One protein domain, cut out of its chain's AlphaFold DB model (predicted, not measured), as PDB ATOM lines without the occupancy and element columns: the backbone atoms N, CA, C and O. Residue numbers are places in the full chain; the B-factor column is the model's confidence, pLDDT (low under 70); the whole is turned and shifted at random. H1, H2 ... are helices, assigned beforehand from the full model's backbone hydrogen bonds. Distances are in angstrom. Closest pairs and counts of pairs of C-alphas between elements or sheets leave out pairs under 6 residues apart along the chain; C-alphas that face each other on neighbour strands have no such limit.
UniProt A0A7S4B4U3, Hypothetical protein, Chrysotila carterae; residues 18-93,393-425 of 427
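AT A GLANCE: This is residues 18 to 93 and 393 to 425 of the 427 residues of the protein "Hypothetical protein" of Chrysotila carterae (UniProt A0A7S4B4U3). H4 stands in the middle, with H1 and H2 crossing it near its first end, H3 across its side and H5 at its last end. The longest helix, H6, stands to one side. The printed part, 109 residues with six named helices, H1 to H6, and no named strand, is all helix and compact: radius of gyration of the C-alphas 14.1 A, spans 39 by 29 by 25 A.

IN THESE COORDINATES: H1 is residues 27 to 33, from C-alpha 27 at (141.985, 148.325, 203.356); H2 38 to 44; H3 49 to 64, 19.9 A; H4 73 to 85, 15.2 A; H5 88 to 91; H6 395 to 411, 24.3 A, to C-alpha 411 at (124.723, 157.017, 195.345).

HOW THE PARTS SIT: H4, the hub, touches H2 about perpendicular at 83 degrees, closest C-alphas Phe 38 and Ala 73, 3.9 A. It touches H3 at 86 degrees, about perpendicular, closest C-alphas Ile 60 and Ala 76, 6.4 A. H6 touches no helix. Every O i to N i+4 pair is within hydrogen-bond range in H1, H2 and H6, against 9 of 12 in H3 and 8 of 9 in H4.

THE WHOLE: Residues 94 to 392 are cut out, a gap of 18.4 A between C-alphas 93 and 393. Residues 18 to 29 and 397 to 425 have pLDDT under 70.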
ATOM      1  N   ARG A  18     136.119 166.453 208.577       38.19
ATOM      2  CA  ARG A  18     135.302 165.609 209.487       38.19
ATOM      3  C   ARG A  18     134.547 164.506 208.735       38.19
ATOM      4  O   ARG A  18     134.298 163.431 209.270       38.19
ATOM      5  N   THR A  19     134.227 164.762 207.474       38.09
ATOM      6  CA  THR A  19     133.483 163.881 206.577       38.09
ATOM      7  C   THR A  19     134.389 162.996 205.707       38.09
ATOM      8  O   THR A  19     133.943 161.968 205.192       38.09
ATOM      9  N   CYS A  20     135.664 163.373 205.554       39.84
ATOM     10  CA  CYS A  20     136.660 162.717 204.704       39.84
ATOM     11  C   CYS A  20     137.496 161.656 205.442       39.84
ATOM     12  O   CYS A  20     138.125 160.820 204.793       39.84
ATOM     13  N   VAL A  21     137.432 161.613 206.779       45.66
ATOM     14  CA  VAL A  21     138.085 160.622 207.671       45.66
ATOM     15  C   VAL A  21     137.334 159.271 207.628       45.66
ATOM     16  O   VAL A  21     137.019 158.613 208.612       45.66
ATOM     17  N   ARG A  22     136.967 158.882 206.406       48.97
ATOM     18  CA  ARG A  22     135.853 158.007 206.040       48.97
ATOM     19  C   ARG A  22     136.013 156.566 206.518       48.97
ATOM     20  O   ARG A  22     134.982 155.921 206.672       48.97
ATOM     21  N   THR A  23     137.230 156.054 206.733       46.16
ATOM     22  CA  THR A  23     137.487 154.639 207.092       46.16
ATOM     23  C   THR A  23     138.998 154.363 207.230       46.16
ATOM     24  O   THR A  23     139.544 153.525 206.522       46.16
ATOM     25  N   CYS A  24     139.732 155.072 208.087       45.09
ATOM     26  CA  CYS A  24     141.206 155.032 208.050       45.09
ATOM     27  C   CYS A  24     141.870 153.716 208.516       45.09
ATOM     28  O   CYS A  24     143.073 153.551 208.347       45.09
ATOM     29  N   ALA A  25     141.100 152.748 209.024       48.38
ATOM     30  CA  ALA A  25     141.580 151.387 209.301       48.38
ATOM     31  C   ALA A  25     141.144 150.347 208.244       48.38
ATOM     32  O   ALA A  25     141.526 149.181 208.324       48.38
ATOM     33  N   ALA A  26     140.333 150.731 207.246       58.97
ATOM     34  CA  ALA A  26     139.837 149.791 206.242       58.97
ATOM     35  C   ALA A  26     140.793 149.707 205.035       58.97
ATOM     36  O   ALA A  26     141.155 150.750 204.483       58.97
ATOM     37  N   PRO A  27     141.118 148.501 204.528       64.38
ATOM     38  CA  PRO A  27     141.985 148.325 203.356       64.38
ATOM     39  C   PRO A  27     141.556 149.133 202.120       64.38
ATOM     40  O   PRO A  27     142.395 149.587 201.349       64.38
ATOM     41  N   GLN A  28     140.249 149.358 201.954       63.56
ATOM     42  CA  GLN A  28     139.680 150.127 200.844       63.56
ATOM     43  C   GLN A  28     140.024 151.625 200.907       63.56
ATOM     44  O   GLN A  28     140.190 152.257 199.868       63.56
ATOM     45  N   ALA A  29     140.143 152.205 202.106       65.12
ATOM     46  CA  ALA A  29     140.528 153.607 202.259       65.12
ATOM     47  C   ALA A  29     142.008 153.807 201.953       65.12
ATOM     48  O   ALA A  29     142.363 154.730 201.224       65.12
ATOM     49  N   TRP A  30     142.850 152.900 202.453       72.81
ATOM     50  CA  TRP A  30     144.269 152.875 202.123       72.81
ATOM     51  C   TRP A  30     144.476 152.719 200.618       72.81
ATOM     52  O   TRP A  30     145.139 153.548 200.016       72.81
ATOM     53  N   ALA A  31     143.811 151.763 199.966       71.94
ATOM     54  CA  ALA A  31     143.914 151.594 198.514       71.94
ATOM     55  C   ALA A  31     143.550 152.860 197.712       71.94
ATOM     56  O   ALA A  31     144.085 153.081 196.629       71.94
ATOM     57  N   ARG A  32     142.645 153.691 198.240       76.94
ATOM     58  CA  ARG A  32     142.156 154.899 197.572       76.94
ATOM     59  C   ARG A  32     143.025 156.133 197.806       76.94
ATOM     60  O   ARG A  32     143.204 156.920 196.883       76.94
ATOM     61  N   TYR A  33     143.486 156.337 199.036       85.44
ATOM     62  CA  TYR A  33     144.145 157.580 199.444       85.44
ATOM     63  C   TYR A  33     145.651 157.425 199.644       85.44
ATOM     64  O   TYR A  33     146.335 158.429 199.801       85.44
ATOM     65  N   ASP A  34     146.187 156.201 199.624       91.62
ATOM     66  CA  ASP A  34     147.611 155.995 199.877       91.62
ATOM     67  C   ASP A  34     148.494 156.542 198.759       91.62
ATOM     68  O   ASP A  34     149.579 157.023 199.030       91.62
ATOM     69  N   SER A  35     148.043 156.519 197.504       92.25
ATOM     70  CA  SER A  35     148.822 157.001 196.355       92.25
ATOM     71  C   SER A  35     148.821 158.523 196.179       92.25
ATOM     72  O   SER A  35     149.428 159.019 195.232       92.25
ATOM     73  N   ILE A  36     148.138 159.265 197.052       92.75
ATOM     74  CA  ILE A  36     147.985 160.721 196.969       92.75
ATOM     75  C   ILE A  36     148.673 161.333 198.188       92.75
ATOM     76  O   ILE A  36     148.556 160.796 199.291       92.75
ATOM     77  N   SER A  37     149.372 162.456 198.010       95.69
ATOM     78  CA  SER A  37     149.911 163.193 199.152       95.69
ATOM     79  C   SER A  37     148.790 163.831 199.977       95.69
ATOM     80  O   SER A  37     147.721 164.180 199.462       95.69
ATOM     81  N   PHE A  38     149.010 164.018 201.274       93.75
ATOM     82  CA  PHE A  38     148.036 164.700 202.119       93.75
ATOM     83  C   PHE A  38     147.822 166.160 201.681       93.75
ATOM     84  O   PHE A  38     146.684 166.641 201.687       93.75
ATOM     85  N   ARG A  39     148.875 166.836 201.205       94.25
ATOM     86  CA  ARG A  39     148.764 168.170 200.599       94.25
ATOM     87  C   ARG A  39     147.849 168.184 199.379       94.25
ATOM     88  O   ARG A  39     146.956 169.030 199.308       94.25
ATOM     89  N   ASP A  40     148.027 167.253 198.443       92.44
ATOM     90  CA  ASP A  40     147.185 167.172 197.244       92.44
ATOM     91  C   ASP A  40     145.728 166.897 197.607       92.44
ATOM     92  O   ASP A  40     144.820 167.476 197.007       92.44
ATOM     93  N   LEU A  41     145.484 166.054 198.615       87.31
ATOM     94  CA  LEU A  41     144.135 165.848 199.134       87.31
ATOM     95  C   LEU A  41     143.553 167.155 199.693       87.31
ATOM     96  O   LEU A  41     142.422 167.500 199.359       87.31
ATOM     97  N   CYS A  42     144.310 167.899 200.499       85.88
ATOM     98  CA  CYS A  42     143.869 169.185 201.042       85.88
ATOM     99  C   CYS A  42     143.516 170.184 199.932       85.88
ATOM    100  O   CYS A  42     142.456 170.809 199.985       85.88
ATOM    101  N   VAL A  43     144.352 170.288 198.893       86.88
ATOM    102  CA  VAL A  43     144.089 171.141 197.723       86.88
ATOM    103  C   VAL A  43     142.794 170.723 197.023       86.88
ATOM    104  O   VAL A  43     141.949 171.576 196.753       86.88
ATOM    105  N   ARG A  44     142.590 169.420 196.788       82.12
ATOM    106  CA  ARG A  44     141.358 168.890 196.172       82.12
ATOM    107  C   ARG A  44     140.111 169.158 197.011       82.12
ATOM    108  O   ARG A  44     139.036 169.341 196.460       82.12
ATOM    109  N   LEU A  45     140.243 169.196 198.334       78.75
ATOM    110  CA  LEU A  45     139.145 169.494 199.256       78.75
ATOM    111  C   LEU A  45     138.898 171.001 199.447       78.75
ATOM    112  O   LEU A  45     138.058 171.372 200.267       78.75
ATOM    113  N   GLY A  46     139.622 171.869 198.734       80.44
ATOM    114  CA  GLY A  46     139.474 173.322 198.845       80.44
ATOM    115  C   GLY A  46     140.047 173.910 200.138       80.44
ATOM    116  O   GLY A  46     139.671 175.014 200.532       80.44
ATOM    117  N   VAL A  47     140.953 173.200 200.819       82.81
ATOM    118  CA  VAL A  47     141.645 173.720 202.005       82.81
ATOM    119  C   VAL A  47     142.507 174.913 201.594       82.81
ATOM    120  O   VAL A  47     143.345 174.820 200.695       82.81
ATOM    121  N   SER A  48     142.317 176.051 202.265       88.38
ATOM    122  CA  SER A  48     143.100 177.250 201.974       88.38
ATOM    123  C   SER A  48     144.581 177.033 202.302       88.38
ATOM    124  O   SER A  48     144.928 176.344 203.263       88.38
ATOM    125  N   LYS A  49     145.479 177.680 201.544       92.38
ATOM    126  CA  LYS A  49     146.930 177.627 201.804       92.38
ATOM    127  C   LYS A  49     147.274 178.014 203.243       92.38
ATOM    128  O   LYS A  49     148.158 177.411 203.839       92.38
ATOM    129  N   ARG A  50     146.573 179.018 203.781       91.31
ATOM    130  CA  ARG A  50     146.774 179.501 205.148       91.31
ATOM    131  C   ARG A  50     146.428 178.424 206.169       91.31
ATOM    132  O   ARG A  50     147.266 178.104 206.996       91.31
ATOM    133  N   LEU A  51     145.245 177.819 206.064       88.56
ATOM    134  CA  LEU A  51     144.846 176.771 207.000       88.56
ATOM    135  C   LEU A  51     145.742 175.535 206.895       88.56
ATOM    136  O   LEU A  51     146.092 174.944 207.912       88.56
ATOM    137  N   TYR A  52     146.138 175.160 205.676       89.81
ATOM    138  CA  TYR A  52     147.091 174.074 205.487       89.81
ATOM    139  C   TYR A  52     148.395 174.351 206.243       89.81
ATOM    140  O   TYR A  52     148.797 173.537 207.064       89.81
ATOM    141  N   LYS A  53     149.010 175.520 206.028       89.88
ATOM    142  CA  LYS A  53     150.295 175.876 206.646       89.88
ATOM    143  C   LYS A  53     150.220 176.103 208.157       89.88
ATOM    144  O   LYS A  53     151.159 175.752 208.855       89.88
ATOM    145  N   GLU A  54     149.146 176.713 208.654       88.69
ATOM    146  CA  GLU A  54     149.045 177.118 210.064       88.69
ATOM    147  C   GLU A  54     148.464 176.023 210.972       88.69
ATOM    148  O   GLU A  54     148.736 176.043 212.166       88.69
ATOM    149  N   ALA A  55     147.685 175.071 210.438       85.75
ATOM    150  CA  ALA A  55     147.017 174.048 211.253       85.75
ATOM    151  C   ALA A  55     147.374 172.610 210.862       85.75
ATOM    152  O   ALA A  55     147.701 171.802 211.730       85.75
ATOM    153  N   PHE A  56     147.303 172.258 209.574       88.81
ATOM    154  CA  PHE A  56     147.469 170.859 209.174       88.81
ATOM    155  C   PHE A  56     148.927 170.439 209.007       88.81
ATOM    156  O   PHE A  56     149.297 169.375 209.492       88.81
ATOM    157  N   GLU A  57     149.752 171.252 208.351       91.00
ATOM    158  CA  GLU A  57     151.167 170.946 208.133       91.00
ATOM    159  C   GLU A  57     151.902 170.689 209.457       91.00
ATOM    160  O   GLU A  57     152.516 169.632 209.569       91.00
ATOM    161  N   PRO A  58     151.771 171.528 210.505       89.06
ATOM    162  CA  PRO A  58     152.443 171.274 211.779       89.06
ATOM    163  C   PRO A  58     152.010 169.964 212.438       89.06
ATOM    164  O   PRO A  58     152.836 169.221 212.968       89.06
ATOM    165  N   MET A  59     150.711 169.659 212.375       87.62
ATOM    166  CA  MET A  59     150.131 168.439 212.934       87.62
ATOM    167  C   MET A  59     150.640 167.189 212.207       87.62
ATOM    168  O   MET A  59     150.972 166.197 212.850       87.62
ATOM    169  N   ILE A  60     150.714 167.219 210.874       91.31
ATOM    170  CA  ILE A  60     151.240 166.090 210.098       91.31
ATOM    171  C   ILE A  60     152.745 165.952 210.294       91.31
ATOM    172  O   ILE A  60     153.228 164.846 210.514       91.31
ATOM    173  N   LEU A  61     153.475 167.060 210.283       90.56
ATOM    174  CA  LEU A  61     154.924 167.057 210.395       90.56
ATOM    175  C   LEU A  61     155.403 166.547 211.761       90.56
ATOM    176  O   LEU A  61     156.370 165.796 211.823       90.56
ATOM    177  N   THR A  62     154.699 166.881 212.844       86.88
ATOM    178  CA  THR A  62     154.992 166.350 214.189       86.88
ATOM    179  C   THR A  62     154.387 164.967 214.436       86.88
ATOM    180  O   THR A  62     154.994 164.162 215.133       86.88
ATOM    181  N   GLY A  63     153.223 164.649 213.857       88.62
ATOM    182  CA  GLY A  63     152.552 163.363 214.073       88.62
ATOM    183  C   GLY A  63     153.034 162.214 213.177       88.62
ATOM    184  O   GLY A  63     152.945 161.053 213.573       88.62
ATOM    185  N   LEU A  64     153.528 162.510 211.971       91.81
ATOM    186  CA  LEU A  64     154.056 161.536 211.001       91.81
ATOM    187  C   LEU A  64     155.530 161.750 210.650       91.81
ATOM    188  O   LEU A  64     156.082 160.967 209.876       91.81
ATOM    189  N   PHE A  65     156.172 162.770 211.224       93.56
ATOM    190  CA  PHE A  65     157.614 163.000 211.103       93.56
ATOM    191  C   PHE A  65     158.094 163.275 209.666       93.56
ATOM    192  O   PHE A  65     159.241 162.975 209.321       93.56
ATOM    193  N   ALA A  66     157.211 163.808 208.814       94.50
ATOM    194  CA  ALA A  66     157.498 164.206 207.437       94.50
ATOM    195  C   ALA A  66     156.484 165.260 206.939       94.50
ATOM    196  O   ALA A  66     155.352 165.288 207.435       94.50
ATOM    197  N   PRO A  67     156.850 166.104 205.954       95.00
ATOM    198  CA  PRO A  67     155.943 167.100 205.388       95.00
ATOM    199  C   PRO A  67     154.660 166.488 204.824       95.00
ATOM    200  O   PRO A  67     154.657 165.363 204.312       95.00
ATOM    201  N   GLY A  68     153.552 167.227 204.858       94.38
ATOM    202  CA  GLY A  68     152.257 166.709 204.393       94.38
ATOM    203  C   GLY A  68     152.203 166.423 202.884       94.38
ATOM    204  O   GLY A  68     151.415 165.596 202.425       94.38
ATOM    205  N   GLU A  69     153.074 167.042 202.095       95.62
ATOM    206  CA  GLU A  69     153.274 166.726 200.672       95.62
ATOM    207  C   GLU A  69     154.071 165.442 200.425       95.62
ATOM    208  O   GLU A  69     153.954 164.829 199.364       95.62
ATOM    209  N   GLU A  70     154.807 164.985 201.432       96.31
ATOM    210  CA  GLU A  70     155.593 163.754 201.414       96.31
ATOM    211  C   GLU A  70     154.910 162.608 202.173       96.31
ATOM    212  O   GLU A  70     155.413 161.483 202.198       96.31
ATOM    213  N   CYS A  71     153.748 162.875 202.771       96.00
ATOM    214  CA  CYS A  71     152.941 161.908 203.502       96.00
ATOM    215  C   CYS A  71     151.764 161.403 202.662       96.00
ATOM    216  O   CYS A  71     151.030 162.176 202.050       96.00
ATOM    217  N   SER A  72     151.529 160.095 202.710       94.94
ATOM    218  CA  SER A  72     150.314 159.433 202.240       94.94
ATOM    219  C   SER A  72     149.083 160.054 202.900       94.94
ATOM    220  O   SER A  72     148.998 160.150 204.129       94.94
ATOM    221  N   ALA A  73     148.091 160.441 202.097       90.56
ATOM    222  CA  ALA A  73     146.850 161.007 202.610       90.56
ATOM    223  C   ALA A  73     146.084 159.999 203.482       90.56
ATOM    224  O   ALA A  73     145.459 160.389 204.468       90.56
ATOM    225  N   ALA A  74     146.166 158.700 203.168       88.94
ATOM    226  CA  ALA A  74     145.585 157.650 204.004       88.94
ATOM    227  C   ALA A  74     146.216 157.624 205.404       88.94
ATOM    228  O   ALA A  74     145.495 157.576 206.403       88.94
ATOM    229  N   ALA A  75     147.548 157.705 205.469       90.69
ATOM    230  CA  ALA A  75     148.278 157.730 206.728       90.69
ATOM    231  C   ALA A  75     147.966 158.995 207.539       90.69
ATOM    232  O   ALA A  75     147.595 158.894 208.706       90.69
ATOM    233  N   ALA A  76     148.021 160.169 206.905       90.69
ATOM    234  CA  ALA A  76     147.721 161.450 207.541       90.69
ATOM    235  C   ALA A  76     146.304 161.495 208.126       90.69
ATOM    236  O   ALA A  76     146.116 161.893 209.275       90.69
ATOM    237  N   LEU A  77     145.302 161.017 207.378       86.00
ATOM    238  CA  LEU A  77     143.930 160.925 207.875       86.00
ATOM    239  C   LEU A  77     143.791 159.909 209.013       86.00
ATOM    240  O   LEU A  77     143.018 160.145 209.936       86.00
ATOM    241  N   GLY A  78     144.498 158.776 208.954       84.31
ATOM    242  CA  GLY A  78     144.458 157.771 210.018       84.31
ATOM    243  C   GLY A  78     145.091 158.247 211.316       84.31
ATOM    244  O   GLY A  78     144.507 158.032 212.376       84.31
ATOM    245  N   MET A  79     146.225 158.935 211.221       86.94
ATOM    246  CA  MET A  79     146.896 159.566 212.352       86.94
ATOM    247  C   MET A  79     146.010 160.667 212.948       86.94
ATOM    248  O   MET A  79     145.698 160.627 214.137       86.94
ATOM    249  N   ALA A  80     145.490 161.577 212.113       82.31
ATOM    250  CA  ALA A  80     144.580 162.630 212.560       82.31
ATOM    251  C   ALA A  80     143.299 162.059 213.188       82.31
ATOM    252  O   ALA A  80     142.794 162.578 214.179       82.31
ATOM    253  N   TYR A  81     142.762 160.958 212.665       79.31
ATOM    254  CA  TYR A  81     141.623 160.302 213.297       79.31
ATOM    255  C   TYR A  81     141.953 159.838 214.715       79.31
ATOM    256  O   TYR A  81     141.212 160.150 215.641       79.31
ATOM    257  N   PHE A  82     143.073 159.137 214.882       81.00
ATOM    258  CA  PHE A  82     143.473 158.559 216.159       81.00
ATOM    259  C   PHE A  82     143.796 159.625 217.218       81.00
ATOM    260  O   PHE A  82     143.251 159.562 218.321       81.00
ATOM    261  N   PHE A  83     144.613 160.625 216.873       78.94
ATOM    262  CA  PHE A  83     145.121 161.623 217.823       78.94
ATOM    263  C   PHE A  83     144.271 162.892 217.953       78.94
ATOM    264  O   PHE A  83     144.425 163.622 218.924       78.94
ATOM    265  N   VAL A  84     143.375 163.186 217.004       74.56
ATOM    266  CA  VAL A  84     142.747 164.522 216.924       74.56
ATOM    267  C   VAL A  84     141.229 164.459 216.830       74.56
ATOM    268  O   VAL A  84     140.533 165.202 217.514       74.56
ATOM    269  N   LEU A  85     140.693 163.615 215.947       72.62
ATOM    270  CA  LEU A  85     139.311 163.775 215.478       72.62
ATOM    271  C   LEU A  85     138.310 162.808 216.113       72.62
ATOM    272  O   LEU A  85     137.106 163.024 215.974       72.62
ATOM    273  N   LYS A  86     138.775 161.735 216.761       70.62
ATOM    274  CA  LYS A  86     137.888 160.677 217.261       70.62
ATOM    275  C   LYS A  86     137.146 161.056 218.543       70.62
ATOM    276  O   LYS A  86     135.965 160.735 218.679       70.62
ATOM    277  N   HIS A  87     137.830 161.720 219.470       75.69
ATOM    278  CA  HIS A  87     137.292 162.128 220.764       75.69
ATOM    279  C   HIS A  87     137.950 163.442 221.211       75.69
ATOM    280  O   HIS A  87     139.101 163.695 220.869       75.69
ATOM    281  N   GLN A  88     137.275 164.267 222.013       74.38
ATOM    282  CA  GLN A  88     137.848 165.511 222.549       74.38
ATOM    283  C   GLN A  88     139.138 165.265 223.342       74.38
ATOM    284  O   GLN A  88     140.081 166.042 223.266       74.38
ATOM    285  N   THR A  89     139.194 164.136 224.048       78.75
ATOM    286  CA  THR A  89     140.373 163.681 224.802       78.75
ATOM    287  C   THR A  89     141.405 162.951 223.935       78.75
ATOM    288  O   THR A  89     142.330 162.361 224.481       78.75
ATOM    289  N   SER A  90     141.257 162.898 222.605       75.50
ATOM    290  CA  SER A  90     142.252 162.244 221.734       75.50
ATOM    291  C   SER A  90     143.623 162.930 221.798       75.50
ATOM    292  O   SER A  90     144.632 162.273 221.560       75.50
ATOM    293  N   PHE A  91     143.658 164.209 222.188       75.00
ATOM    294  CA  PHE A  91     144.880 164.974 222.438       75.00
ATOM    295  C   PHE A  91     145.462 164.800 223.847       75.00
ATOM    296  O   PHE A  91     146.527 165.352 224.132       75.00
ATOM    297  N   ASP A  92     144.793 164.068 224.743       81.75
ATOM    298  CA  ASP A  92     145.285 163.894 226.106       81.75
ATOM    299  C   ASP A  92     146.513 162.983 226.097       81.75
ATOM    300  O   ASP A  92     146.425 161.774 225.872       81.75
ATOM    301  N   VAL A  93     147.673 163.566 226.389       82.25
ATOM    302  CA  VAL A  93     148.932 162.831 226.516       82.25
ATOM    303  C   VAL A  93     149.238 162.520 227.976       82.25
ATOM    304  O   VAL A  93     148.994 163.322 228.880       82.25
ATOM    305  N   ASP A 393     133.544 156.314 218.660       75.06
ATOM    306  CA  ASP A 393     133.369 157.693 218.204       75.06
ATOM    307  C   ASP A 393     132.376 158.431 219.105       75.06
ATOM    308  O   ASP A 393     131.350 157.870 219.502       75.06
ATOM    309  N   GLU A 394     132.614 159.719 219.352       75.56
ATOM    310  CA  GLU A 394     131.594 160.555 219.982       75.56
ATOM    311  C   GLU A 394     130.295 160.540 219.171       75.56
ATOM    312  O   GLU A 394     130.309 160.458 217.942       75.56
ATOM    313  N   THR A 395     129.149 160.668 219.843       76.62
ATOM    314  CA  THR A 395     127.824 160.504 219.222       76.62
ATOM    315  C   THR A 395     127.650 161.341 217.954       76.62
ATOM    316  O   THR A 395     127.098 160.864 216.964       76.62
ATOM    317  N   HIS A 396     128.156 162.576 217.948       71.12
ATOM    318  CA  HIS A 396     128.062 163.465 216.793       71.12
ATOM    319  C   HIS A 396     128.985 163.034 215.635       71.12
ATOM    320  O   HIS A 396     128.589 163.123 214.470       71.12
ATOM    321  N   VAL A 397     130.170 162.494 215.942       69.56
ATOM    322  CA  VAL A 397     131.098 161.897 214.968       69.56
ATOM    323  C   VAL A 397     130.483 160.622 214.381       69.56
ATOM    324  O   VAL A 397     130.401 160.473 213.160       69.56
ATOM    325  N   ALA A 398     129.936 159.746 215.230       68.44
ATOM    326  CA  ALA A 398     129.253 158.519 214.829       68.44
ATOM    327  C   ALA A 398     128.000 158.789 213.970       68.44
ATOM    328  O   ALA A 398     127.741 158.075 212.991       68.44
ATOM    329  N   PHE A 399     127.226 159.824 214.309       68.06
ATOM    330  CA  PHE A 399     126.053 160.250 213.548       68.06
ATOM    331  C   PHE A 399     126.446 160.792 212.171       68.06
ATOM    332  O   PHE A 399     125.921 160.317 211.160       68.06
ATOM    333  N   GLY A 400     127.426 161.702 212.111       65.81
ATOM    334  CA  GLY A 400     127.972 162.211 210.851       65.81
ATOM    335  C   GLY A 400     128.481 161.082 209.948       65.81
ATOM    336  O   GLY A 400     128.102 160.996 208.778       65.81
ATOM    337  N   ARG A 401     129.236 160.132 210.518       65.06
ATOM    338  CA  ARG A 401     129.715 158.916 209.835       65.06
ATOM    339  C   ARG A 401     128.569 158.097 209.241       65.06
ATOM    340  O   ARG A 401     128.640 157.654 208.091       65.06
ATOM    341  N   SER A 402     127.503 157.899 210.011       63.66
ATOM    342  CA  SER A 402     126.345 157.099 209.601       63.66
ATOM    343  C   SER A 402     125.546 157.769 208.483       63.66
ATOM    344  O   SER A 402     125.167 157.100 207.520       63.66
ATOM    345  N   ALA A 403     125.333 159.085 208.567       63.47
ATOM    346  CA  ALA A 403     124.641 159.860 207.540       63.47
ATOM    347  C   ALA A 403     125.378 159.791 206.192       63.47
ATOM    348  O   ALA A 403     124.794 159.435 205.168       63.47
ATOM    349  N   VAL A 404     126.693 160.011 206.207       64.44
ATOM    350  CA  VAL A 404     127.547 159.983 205.011       64.44
ATOM    351  C   VAL A 404     127.610 158.588 204.398       64.44
ATOM    352  O   VAL A 404     127.506 158.436 203.181       64.44
ATOM    353  N   SER A 405     127.729 157.548 205.229       61.69
ATOM    354  CA  SER A 405     127.727 156.160 204.756       61.69
ATOM    355  C   SER A 405     126.421 155.789 204.054       61.69
ATOM    356  O   SER A 405     126.451 155.022 203.091       61.69
ATOM    357  N   ARG A 406     125.278 156.301 204.526       64.31
ATOM    358  CA  ARG A 406     123.971 156.064 203.897       64.31
ATOM    359  C   ARG A 406     123.869 156.774 202.552       64.31
ATOM    360  O   ARG A 406     123.479 156.137 201.580       64.31
ATOM    361  N   VAL A 407     124.299 158.034 202.479       62.06
ATOM    362  CA  VAL A 407     124.332 158.816 201.231       62.06
ATOM    363  C   VAL A 407     125.233 158.153 200.186       62.06
ATOM    364  O   VAL A 407     124.821 157.950 199.051       62.06
ATOM    365  N   GLN A 408     126.430 157.709 200.568       61.94
ATOM    366  CA  GLN A 408     127.347 157.018 199.654       61.94
ATOM    367  C   GLN A 408     126.805 155.680 199.172       61.94
ATOM    368  O   GLN A 408     126.932 155.352 198.000       61.94
ATOM    369  N   LYS A 409     126.198 154.896 200.065       64.69
ATOM    370  CA  LYS A 409     125.582 153.626 199.681       64.69
ATOM    371  C   LYS A 409     124.414 153.849 198.718       64.69
ATOM    372  O   LYS A 409     124.259 153.073 197.783       64.69
ATOM    373  N   LEU A 410     123.632 154.910 198.922       66.75
ATOM    374  CA  LEU A 410     122.550 155.310 198.022       66.75
ATOM    375  C   LEU A 410     123.097 155.673 196.632       66.75
ATOM    376  O   LEU A 410     122.647 155.133 195.628       66.75
ATOM    377  N   LEU A 411     124.113 156.536 196.587       64.19
ATOM    378  CA  LEU A 411     124.723 157.017 195.345       64.19
ATOM    379  C   LEU A 411     125.560 155.948 194.627       64.19
ATOM    380  O   LEU A 411     125.755 156.023 193.422       64.19
ATOM    381  N   GLY A 412     126.035 154.936 195.354       64.69
ATOM    382  CA  GLY A 412     126.728 153.764 194.820       64.69
ATOM    383  C   GLY A 412     125.809 152.600 194.449       64.69
ATOM    384  O   GLY A 412     126.280 151.467 194.374       64.69
ATOM    385  N   LEU A 413     124.503 152.846 194.273       67.81
ATOM    386  CA  LEU A 413     123.499 151.833 193.911       67.81
ATOM    387  C   LEU A 413     123.510 150.604 194.842       67.81
ATOM    388  O   LEU A 413     123.398 149.462 194.407       67.81
ATOM    389  N   GLY A 414     123.671 150.834 196.145       52.84
ATOM    390  CA  GLY A 414     123.715 149.786 197.167       52.84
ATOM    391  C   GLY A 414     125.123 149.314 197.537       52.84
ATOM    392  O   GLY A 414     125.285 148.718 198.607       52.84
ATOM    393  N   ASP A 415     126.143 149.643 196.740       54.47
ATOM    394  CA  ASP A 415     127.551 149.367 197.026       54.47
ATOM    395  C   ASP A 415     128.279 150.644 197.466       54.47
ATOM    396  O   ASP A 415     128.527 151.574 196.697       54.47
ATOM    397  N   ARG A 416     128.674 150.681 198.740       54.03
ATOM    398  CA  ARG A 416     129.353 151.838 199.334       54.03
ATOM    399  C   ARG A 416     130.713 152.134 198.686       54.03
ATOM    400  O   ARG A 416     131.128 153.292 198.714       54.03
ATOM    401  N   ALA A 417     131.399 151.132 198.131       55.72
ATOM    402  CA  ALA A 417     132.703 151.310 197.489       55.72
ATOM    403  C   ALA A 417     132.592 151.985 196.111       55.72
ATOM    404  O   ALA A 417     133.540 152.632 195.672       55.72
ATOM    405  N   LYS A 418     131.424 151.878 195.466       53.84
ATOM    406  CA  LYS A 418     131.113 152.493 194.165       53.84
ATOM    407  C   LYS A 418     130.493 153.886 194.289       53.84
ATOM    408  O   LYS A 418     130.407 154.607 193.304       53.84
ATOM    409  N   GLY A 419     130.062 154.262 195.493       53.88
ATOM    410  CA  GLY A 419     129.452 155.557 195.763       53.88
ATOM    411  C   GLY A 419     130.472 156.701 195.842       53.88
ATOM    412  O   GLY A 419     131.455 156.573 196.595       53.88
ATOM    413  N   PRO A 420     130.228 157.834 195.149       53.38
ATOM    414  CA  PRO A 420     131.108 158.997 195.172       53.38
ATOM    415  C   PRO A 420     131.372 159.482 196.603       53.38
ATOM    416  O   PRO A 420     130.487 159.544 197.459       53.38
ATOM    417  N   SER A 421     132.637 159.766 196.896       56.53
ATOM    418  CA  SER A 421     133.040 160.487 198.100       56.53
ATOM    419  C   SER A 421     132.602 161.944 198.016       56.53
ATOM    420  O   SER A 421     132.355 162.455 196.936       56.53
ATOM    421  N   ILE A 422     132.567 162.650 199.144       47.75
ATOM    422  CA  ILE A 422     132.367 164.108 199.118       47.75
ATOM    423  C   ILE A 422     133.486 164.802 198.322       47.75
ATOM    424  O   ILE A 422     133.224 165.796 197.659       47.75
ATOM    425  N   ALA A 423     134.697 164.231 198.295       41.47
ATOM    426  CA  ALA A 423     135.780 164.700 197.429       41.47
ATOM    427  C   ALA A 423     135.513 164.457 195.928       41.47
ATOM    428  O   ALA A 423     136.163 165.086 195.104       41.47
ATOM    429  N   ASP A 424     134.560 163.584 195.581       45.12
ATOM    430  CA  ASP A 424     134.132 163.320 194.198       45.12
ATOM    431  C   ASP A 424     132.956 164.221 193.784       45.12
ATOM    432  O   ASP A 424     132.559 164.181 192.633       45.12
ATOM    433  N   PHE A 425     132.365 164.984 194.714       39.06
ATOM    434  CA  PHE A 425     131.298 165.959 194.436       39.06
ATOM    435  C   PHE A 425     131.793 167.401 194.394       39.06
ATOM    436  O   PHE A 425     131.071 168.287 193.948       39.06
TER     437      PHE A 425